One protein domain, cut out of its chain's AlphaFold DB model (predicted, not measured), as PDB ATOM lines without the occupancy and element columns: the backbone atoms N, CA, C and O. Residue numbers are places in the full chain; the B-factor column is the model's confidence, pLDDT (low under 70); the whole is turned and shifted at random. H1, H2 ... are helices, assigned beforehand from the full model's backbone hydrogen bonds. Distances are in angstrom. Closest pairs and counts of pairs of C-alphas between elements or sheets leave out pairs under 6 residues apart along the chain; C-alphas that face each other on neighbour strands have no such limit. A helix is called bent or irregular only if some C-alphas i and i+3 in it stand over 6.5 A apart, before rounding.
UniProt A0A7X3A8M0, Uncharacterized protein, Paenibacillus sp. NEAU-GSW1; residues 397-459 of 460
ATOM      1  N   ARG A 397     -64.372   3.128 -19.250       82.50
ATOM      2  CA  ARG A 397     -64.503   3.710 -17.907       82.50
ATOM      3  C   ARG A 397     -63.263   3.433 -17.057       82.50
ATOM      4  O   ARG A 397     -62.756   4.355 -16.420       82.50
ATOM      5  N   SER A 398     -62.761   2.202 -17.099       86.06
ATOM      6  CA  SER A 398     -61.539   1.776 -16.420       86.06
ATOM      7  C   SER A 398     -60.310   2.506 -16.962       86.06
ATOM      8  O   SER A 398     -59.553   3.072 -16.183       86.06
ATOM      9  N   GLU A 399     -60.157   2.621 -18.284       87.88
ATOM     10  CA  GLU A 399     -59.071   3.377 -18.926       87.88
ATOM     11  C   GLU A 399     -59.081   4.852 -18.505       87.88
ATOM     12  O   GLU A 399     -58.038   5.418 -18.164       87.88
ATOM     13  N   ARG A 400     -60.263   5.482 -18.456       81.44
ATOM     14  CA  ARG A 400     -60.409   6.855 -17.945       81.44
ATOM     15  C   ARG A 400     -60.012   6.951 -16.474       81.44
ATOM     16  O   ARG A 400     -59.286   7.875 -16.112       81.44
ATOM     17  N   PHE A 401     -60.455   6.012 -15.640       83.00
ATOM     18  CA  PHE A 401     -60.110   5.982 -14.219       83.00
ATOM     19  C   PHE A 401     -58.605   5.781 -14.002       83.00
ATOM     20  O   PHE A 401     -57.985   6.569 -13.291       83.00
ATOM     21  N   GLN A 402     -57.993   4.807 -14.679       84.19
ATOM     22  CA  GLN A 402     -56.549   4.567 -14.649       84.19
ATOM     23  C   GLN A 402     -55.764   5.791 -15.121       84.19
ATOM     24  O   GLN A 402     -54.765   6.146 -14.502       84.19
ATOM     25  N   THR A 403     -56.234   6.484 -16.162       80.75
ATOM     26  CA  THR A 403     -55.608   7.727 -16.632       80.75
ATOM     27  C   THR A 403     -55.626   8.804 -15.544       80.75
ATOM     28  O   THR A 403     -54.611   9.458 -15.311       80.75
ATOM     29  N   VAL A 404     -56.754   8.985 -14.850       82.75
ATOM     30  CA  VAL A 404     -56.870   9.957 -13.749       82.75
ATOM     31  C   VAL A 404     -55.968   9.570 -12.576       82.75
ATOM     32  O   VAL A 404     -55.217  10.416 -12.093       82.75
ATOM     33  N   VAL A 405     -55.988   8.302 -12.151       84.75
ATOM     34  CA  VAL A 405     -55.117   7.800 -11.076       84.75
ATOM     35  C   VAL A 405     -53.649   8.000 -11.439       84.75
ATOM     36  O   VAL A 405     -52.907   8.535 -10.627       84.75
ATOM     37  N   ALA A 406     -53.236   7.668 -12.663       81.81
ATOM     38  CA  ALA A 406     -51.863   7.866 -13.116       81.81
ATOM     39  C   ALA A 406     -51.441   9.342 -13.051       81.81
ATOM     40  O   ALA A 406     -50.355   9.644 -12.563       81.81
ATOM     41  N   ILE A 407     -52.304  10.271 -13.482       80.00
ATOM     42  CA  ILE A 407     -52.036  11.715 -13.382       80.00
ATOM     43  C   ILE A 407     -51.865  12.136 -11.914       80.00
ATOM     44  O   ILE A 407     -50.904  12.834 -11.592       80.00
ATOM     45  N   VAL A 408     -52.754  11.692 -11.019       82.12
ATOM     46  CA  VAL A 408     -52.689  12.014  -9.581       82.12
ATOM     47  C   VAL A 408     -51.447  11.402  -8.927       82.12
ATOM     48  O   VAL A 408     -50.725  12.098  -8.218       82.12
ATOM     49  N   SER A 409     -51.151  10.129  -9.189       81.62
ATOM     50  CA  SER A 409     -49.971   9.441  -8.664       81.62
ATOM     51  C   SER A 409     -48.682  10.114  -9.120       81.62
ATOM     52  O   SER A 409     -47.808  10.332  -8.293       81.62
ATOM     53  N   ILE A 410     -48.575  10.504 -10.396       79.69
ATOM     54  CA  ILE A 410     -47.409  11.236 -10.915       79.69
ATOM     55  C   ILE A 410     -47.293  12.622 -10.270       79.69
ATOM     56  O   ILE A 410     -46.184  13.058  -9.975       79.69
ATOM     57  N   ALA A 411     -48.411  13.303 -10.003       76.31
ATOM     58  CA  ALA A 411     -48.410  14.600  -9.330       76.31
ATOM     59  C   ALA A 411     -48.049  14.519  -7.834       76.31
ATOM     60  O   ALA A 411     -47.558  15.503  -7.286       76.31
ATOM     61  N   LEU A 412     -48.290  13.383  -7.171       78.25
ATOM     62  CA  LEU A 412     -48.005  13.186  -5.743       78.25
ATOM     63  C   LEU A 412     -46.651  12.518  -5.477       78.25
ATOM     64  O   LEU A 412     -46.028  12.820  -4.466       78.25
ATOM     65  N   LEU A 413     -46.171  11.639  -6.363       82.06
ATOM     66  CA  LEU A 413     -44.933  10.868  -6.176       82.06
ATOM     67  C   LEU A 413     -43.727  11.739  -5.796       82.06
ATOM     68  O   LEU A 413     -43.076  11.443  -4.793       82.06
ATOM     69  N   PRO A 414     -43.420  12.824  -6.529       74.50
ATOM     70  CA  PRO A 414     -42.247  13.612  -6.207       74.50
ATOM     71  C   PRO A 414     -42.489  14.556  -5.012       74.50
ATOM     72  O   PRO A 414     -41.530  14.892  -4.322       74.50
ATOM     73  N   LEU A 415     -43.746  14.881  -4.672       74.75
ATOM     74  CA  LEU A 415     -44.093  15.543  -3.408       74.75
ATOM     75  C   LEU A 415     -43.815  14.623  -2.207       74.75
ATOM     76  O   LEU A 415     -43.201  15.053  -1.234       74.75
ATOM     77  N   SER A 416     -44.196  13.347  -2.303       78.50
ATOM     78  CA  SER A 416     -43.917  12.323  -1.290       78.50
ATOM     79  C   SER A 416     -42.421  12.012  -1.160       78.50
ATOM     80  O   SER A 416     -41.930  11.778  -0.059       78.50
ATOM     81  N   LEU A 417     -41.671  12.031  -2.268       79.00
ATOM     82  CA  LEU A 417     -40.211  11.893  -2.237       79.00
ATOM     83  C   LEU A 417     -39.541  13.094  -1.561       79.00
ATOM     84  O   LEU A 417     -38.599  12.900  -0.802       79.00
ATOM     85  N   LEU A 418     -40.033  14.318  -1.792       72.12
ATOM     86  CA  LEU A 418     -39.545  15.523  -1.114       72.12
ATOM     87  C   LEU A 418     -39.812  15.467   0.392       72.12
ATOM     88  O   LEU A 418     -38.892  15.684   1.178       72.12
ATOM     89  N   THR A 419     -41.039  15.148   0.811       75.62
ATOM     90  CA  THR A 419     -41.368  15.030   2.241       75.62
ATOM     91  C   THR A 419     -40.575  13.911   2.910       75.62
ATOM     92  O   THR A 419     -40.065  14.110   4.008       75.62
ATOM     93  N   GLY A 420     -40.387  12.774   2.231       76.94
ATOM     94  CA  GLY A 420     -39.501  11.704   2.683       76.94
ATOM     95  C   GLY A 420     -38.041  12.154   2.802       76.94
ATOM     96  O   GLY A 420     -37.413  11.918   3.828       76.94
ATOM     97  N   PHE A 421     -37.508  12.859   1.799       76.56
ATOM     98  CA  PHE A 421     -36.128  13.356   1.790       76.56
ATOM     99  C   PHE A 421     -35.840  14.343   2.927       76.56
ATOM    100  O   PHE A 421     -34.828  14.207   3.608       76.56
ATOM    101  N   PHE A 422     -36.744  15.296   3.168       71.38
ATOM    102  CA  PHE A 422     -36.613  16.266   4.259       71.38
ATOM    103  C   PHE A 422     -36.987  15.700   5.639       71.38
ATOM    104  O   PHE A 422     -36.564  16.256   6.649       71.38
ATOM    105  N   GLY A 423     -37.762  14.613   5.700       67.88
ATOM    106  CA  GLY A 423     -38.073  13.888   6.936       67.88
ATOM    107  C   GLY A 423     -36.977  12.913   7.378       67.88
ATOM    108  O   GLY A 423     -36.965  12.484   8.533       67.88
ATOM    109  N   MET A 424     -36.041  12.562   6.489       72.88
ATOM    110  CA  MET A 424     -34.864  11.769   6.838       72.88
ATOM    111  C   MET A 424     -33.848  12.620   7.606       72.88
ATOM    112  O   MET A 424     -33.488  13.723   7.198       72.88
ATOM    113  N   ASN A 425     -33.344  12.078   8.713       63.59
ATOM    114  CA  ASN A 425     -32.462  12.781   9.643       63.59
ATOM    115  C   ASN A 425     -30.998  12.793   9.143       63.59
ATOM    116  O   ASN A 425     -30.092  12.268   9.788       63.59
ATOM    117  N   PHE A 426     -30.766  13.333   7.943       64.19
ATOM    118  CA  PHE A 426     -29.424  13.494   7.385       64.19
ATOM    119  C   PHE A 426     -28.740  14.740   7.964       64.19
ATOM    120  O   PHE A 426     -29.252  15.853   7.859       64.19
ATOM    121  N   TYR A 427     -27.526  14.564   8.494       57.16
ATOM    122  CA  TYR A 427     -26.702  15.617   9.114       57.16
ATOM    123  C   TYR A 427     -26.396  16.810   8.179       57.16
ATOM    124  O   TYR A 427     -26.089  17.906   8.633       57.16
ATOM    125  N   PHE A 428     -26.501  16.609   6.859       58.66
ATOM    126  CA  PHE A 428     -26.289  17.633   5.830       58.66
ATOM    127  C   PHE A 428     -27.484  18.594   5.665       58.66
ATOM    128  O   PHE A 428     -27.301  19.762   5.329       58.66
ATOM    129  N   VAL A 429     -28.712  18.133   5.928       58.44
ATOM    130  CA  VAL A 429     -29.938  18.931   5.733       58.44
ATOM    131  C   VAL A 429     -30.156  19.909   6.895       58.44
ATOM    132  O   VAL A 429     -30.651  21.016   6.684       58.44
ATOM    133  N   SER A 430     -29.706  19.567   8.108       57.06
ATOM    134  CA  SER A 430     -29.810  20.437   9.291       57.06
ATOM    135  C   SER A 430     -28.923  21.691   9.221       57.06
ATOM    136  O   SER A 430     -29.220  22.675   9.899       57.06
ATOM    137  N   GLN A 431     -27.888  21.703   8.370       55.97
ATOM    138  CA  GLN A 431     -27.007  22.862   8.156       55.97
ATOM    139  C   GLN A 431     -27.508  23.848   7.081       55.97
ATOM    140  O   GLN A 431     -27.060  24.991   7.053       55.97
ATOM    141  N   PHE A 432     -28.463  23.452   6.230       57.69
ATOM    142  CA  PHE A 432     -29.003  24.264   5.125       57.69
ATOM    143  C   PHE A 432     -30.447  24.730   5.392       57.69
ATOM    144  O   PHE A 432     -31.327  24.660   4.536       57.69
ATOM    145  N   THR A 433     -30.722  25.249   6.587       55.97
ATOM    146  CA  THR A 433     -32.046  25.770   6.977       55.97
ATOM    147  C   THR A 433     -32.267  27.222   6.527       55.97
ATOM    148  O   THR A 433     -32.714  28.086   7.277       55.97
ATOM    149  N   GLY A 434     -31.974  27.524   5.260       62.16
ATOM    150  CA  GLY A 434     -32.337  28.801   4.648       62.16
ATOM    151  C   GLY A 434     -33.767  28.753   4.109       62.16
ATOM    152  O   GLY A 434     -34.057  27.930   3.243       62.16
ATOM    153  N   ARG A 435     -34.657  29.663   4.543       60.69
ATOM    154  CA  ARG A 435     -36.039  29.794   4.012       60.69
ATOM    155  C   ARG A 435     -36.095  29.770   2.474       60.69
ATOM    156  O   ARG A 435     -37.027  29.220   1.901       60.69
ATOM    157  N   HIS A 436     -35.074  30.309   1.810       66.75
ATOM    158  CA  HIS A 436     -34.955  30.352   0.350       66.75
ATOM    159  C   HIS A 436     -34.792  28.980  -0.319       66.75
ATOM    160  O   HIS A 436     -35.232  28.819  -1.453       66.75
ATOM    161  N   LEU A 437     -34.217  27.986   0.363       68.19
ATOM    162  CA  LEU A 437     -33.985  26.654  -0.203       68.19
ATOM    163  C   LEU A 437     -35.294  25.856  -0.316       68.19
ATOM    164  O   LEU A 437     -35.505  25.158  -1.302       68.19
ATOM    165  N   ILE A 438     -36.208  26.049   0.641       67.69
ATOM    166  CA  ILE A 438     -37.576  25.507   0.609       67.69
ATOM    167  C   ILE A 438     -38.381  26.154  -0.530       67.69
ATOM    168  O   ILE A 438     -39.060  25.465  -1.286       67.69
ATOM    169  N   TYR A 439     -38.280  27.475  -0.707       71.69
ATOM    170  CA  TYR A 439     -38.961  28.150  -1.819       71.69
ATOM    171  C   TYR A 439     -38.379  27.763  -3.187       71.69
ATOM    172  O   TYR A 439     -39.134  27.617  -4.147       71.69
ATOM    173  N   ALA A 440     -37.064  27.544  -3.284       73.69
ATOM    174  CA  ALA A 440     -36.408  27.110  -4.515       73.69
ATOM    175  C   ALA A 440     -36.807  25.681  -4.923       73.69
ATOM    176  O   ALA A 440     -37.056  25.437  -6.104       73.69
ATOM    177  N   THR A 441     -36.931  24.747  -3.972       70.25
ATOM    178  CA  THR A 441     -37.391  23.377  -4.260       70.25
ATOM    179  C   THR A 441     -38.865  23.337  -4.656       70.25
ATOM    180  O   THR A 441     -39.207  22.668  -5.631       70.25
ATOM    181  N   ILE A 442     -39.730  24.113  -3.990       72.94
ATOM    182  CA  ILE A 442     -41.140  24.270  -4.389       72.94
ATOM    183  C   ILE A 442     -41.246  24.898  -5.793       72.94
ATOM    184  O   ILE A 442     -42.036  24.438  -6.618       72.94
ATOM    185  N   GLY A 443     -40.430  25.912  -6.096       76.00
ATOM    186  CA  GLY A 443     -40.401  26.570  -7.406       76.00
ATOM    187  C   GLY A 443     -39.942  25.645  -8.538       76.00
ATOM    188  O   GLY A 443     -40.610  25.553  -9.569       76.00
ATOM    189  N   ALA A 444     -38.852  24.900  -8.336       77.50
ATOM    190  CA  ALA A 444     -38.373  23.904  -9.296       77.50
ATOM    191  C   ALA A 444     -39.416  22.798  -9.540       77.50
ATOM    192  O   ALA A 444     -39.611  22.362 -10.678       77.50
ATOM    193  N   TYR A 445     -40.142  22.397  -8.494       73.00
ATOM    194  CA  TYR A 445     -41.227  21.424  -8.591       73.00
ATOM    195  C   TYR A 445     -42.406  21.934  -9.422       73.00
ATOM    196  O   TYR A 445     -42.889  21.227 -10.305       73.00
ATOM    197  N   ALA A 446     -42.854  23.170  -9.180       74.44
ATOM    198  CA  ALA A 446     -43.946  23.777  -9.939       74.44
ATOM    199  C   ALA A 446     -43.621  23.848 -11.443       74.44
ATOM    200  O   ALA A 446     -44.484  23.567 -12.277       74.44
ATOM    201  N   ILE A 447     -42.363  24.140 -11.789       80.50
ATOM    202  CA  ILE A 447     -41.880  24.156 -13.176       80.50
ATOM    203  C   ILE A 447     -41.873  22.744 -13.777       80.50
ATOM    204  O   ILE A 447     -42.355  22.557 -14.896       80.50
ATOM    205  N   ALA A 448     -41.387  21.735 -13.046       77.25
ATOM    206  CA  ALA A 448     -41.382  20.346 -13.510       77.25
ATOM    207  C   ALA A 448     -42.807  19.793 -13.713       77.25
ATOM    208  O   ALA A 448     -43.092  19.164 -14.735       77.25
ATOM    209  N   ALA A 449     -43.725  20.090 -12.787       71.50
ATOM    210  CA  ALA A 449     -45.134  19.717 -12.886       71.50
ATOM    211  C   ALA A 449     -45.822  20.398 -14.083       71.50
ATOM    212  O   ALA A 449     -46.517  19.734 -14.854       71.50
ATOM    213  N   ALA A 450     -45.580  21.698 -14.295       76.81
ATOM    214  CA  ALA A 450     -46.097  22.432 -15.449       76.81
ATOM    215  C   ALA A 450     -45.540  21.888 -16.777       76.81
ATOM    216  O   ALA A 450     -46.298  21.684 -17.728       76.81
ATOM    217  N   GLY A 451     -44.240  21.584 -16.833       80.81
ATOM    218  CA  GLY A 451     -43.592  20.978 -17.999       80.81
ATOM    219  C   GLY A 451     -44.186  19.615 -18.363       80.81
ATOM    220  O   GLY A 451     -44.482  19.360 -19.532       80.81
ATOM    221  N   TYR A 452     -44.450  18.765 -17.366       74.31
ATOM    222  CA  TYR A 452     -45.097  17.471 -17.579       74.31
ATOM    223  C   TYR A 452     -46.552  17.612 -18.060       74.31
ATOM    224  O   TYR A 452     -46.978  16.897 -18.970       74.31
ATOM    225  N   PHE A 453     -47.308  18.569 -17.511       74.56
ATOM    226  CA  PHE A 453     -48.688  18.832 -17.932       74.56
ATOM    227  C   PHE A 453     -48.761  19.300 -19.396       74.56
ATOM    228  O   PHE A 453     -49.625  18.861 -20.159       74.56
ATOM    229  N   ILE A 454     -47.810  20.141 -19.816       78.94
ATOM    230  CA  ILE A 454     -47.662  20.584 -21.210       78.94
ATOM    231  C   ILE A 454     -47.273  19.409 -22.120       78.94
ATOM    232  O   ILE A 454     -47.822  19.278 -23.215       78.94
ATOM    233  N   TYR A 455     -46.373  18.529 -21.668       80.00
ATOM    234  CA  TYR A 455     -45.966  17.333 -22.412       80.00
ATOM    235  C   TYR A 455     -47.132  16.355 -22.631       80.00
ATOM    236  O   TYR A 455     -47.355  15.908 -23.754       80.00
ATOM    237  N   GLN A 456     -47.937  16.077 -21.599       72.19
ATOM    238  CA  GLN A 456     -49.123  15.224 -21.736       72.19
ATOM    239  C   GLN A 456     -50.180  15.824 -22.672       72.19
ATOM    240  O   GLN A 456     -50.760  15.098 -23.479       72.19
ATOM    241  N   LYS A 457     -50.401  17.145 -22.618       72.62
ATOM    242  CA  LYS A 457     -51.363  17.833 -23.495       72.62
ATOM    243  C   LYS A 457     -50.971  17.781 -24.979       72.62
ATOM    244  O   LYS A 457     -51.848  17.913 -25.820       72.62
ATOM    245  N   ARG A 458     -49.686  17.591 -25.301       71.69
ATOM    246  CA  ARG A 458     -49.191  17.409 -26.680       71.69
ATOM    247  C   ARG A 458     -49.239  15.959 -27.182       71.69
ATOM    248  O   ARG A 458     -49.016  15.752 -28.369       71.69
ATOM    249  N   ARG A 459     -49.437  14.973 -26.297       57.34
ATOM    250  CA  ARG A 459     -49.402  13.536 -26.633       57.34
ATOM    251  C   ARG A 459     -50.797  12.905 -26.778       57.34
ATOM    252  O   ARG A 459     -50.905  11.876 -27.439       57.34
TER     253      ARG A 459
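AT A GLANCE: This is residues 397 to 459 of the 460 residues of an uncharacterized protein of Paenibacillus sp. NEAU-GSW1 (UniProt A0A7X3A8M0). Two long helices, the bent H1 and then H2, run loosely side by side in opposite ways, with few contacts between them, and the loop of residues 424 to 434 folds the chain back at one end. Residues 397 to 406 of H1 stick out at the other end. The printed part has 63 residues with two named helices, H1 and H2 in that order, and no named strand; the class is all helix. The whole is loose, with a radius of gyration of the C-alphas of 15.4 A, and a rod in outline, spanning 49 by 21 by 13 A.

IN THESE COORDINATES: H1, residues 397 to 423, begins at C-alpha 397 at (-64.503, 3.710, -17.907). By its hydrogen bonds it was assigned as one helix, but it is bent: C-alphas 411 and 414 are 7.0 A apart. Its arms are H1a, residues 397 to 411, 21.2 A long, and H1b, residues 414 to 423, 13.8 A long. H2, residues 435 to 457, is 33.7 A long and ends at C-alpha 457 at (-51.363, 17.833, -23.495).

HOW THE PARTS SIT: H1a and H1b stand at a steep tilt of 37 degrees, only just beyond shallow. H1a and H2 are close but not clearly touching; their closest C-alphas, of Ala 411 and Ala 449, are 7.0 A apart. They run opposite ways at a shallow tilt of 27 degrees. H1b and H2 are near each other, their closest C-alphas 8.2 A apart. In H1a, H1b and H2 every O i to N i+4 pair is within hydrogen-bond range.

THE WHOLE: The two C-alphas farthest apart, of Arg 397 and Gln 431, are 49.5 A apart. The printed part has no cut. The link from H1 to H2, 11 residues, is long. Residues 397 to 406, 423 to 428 and 431 to 437 stand free. The mean pLDDT of the printed part is 73.5; residue 423, residues 425 to 438 and residue 459 are under 70.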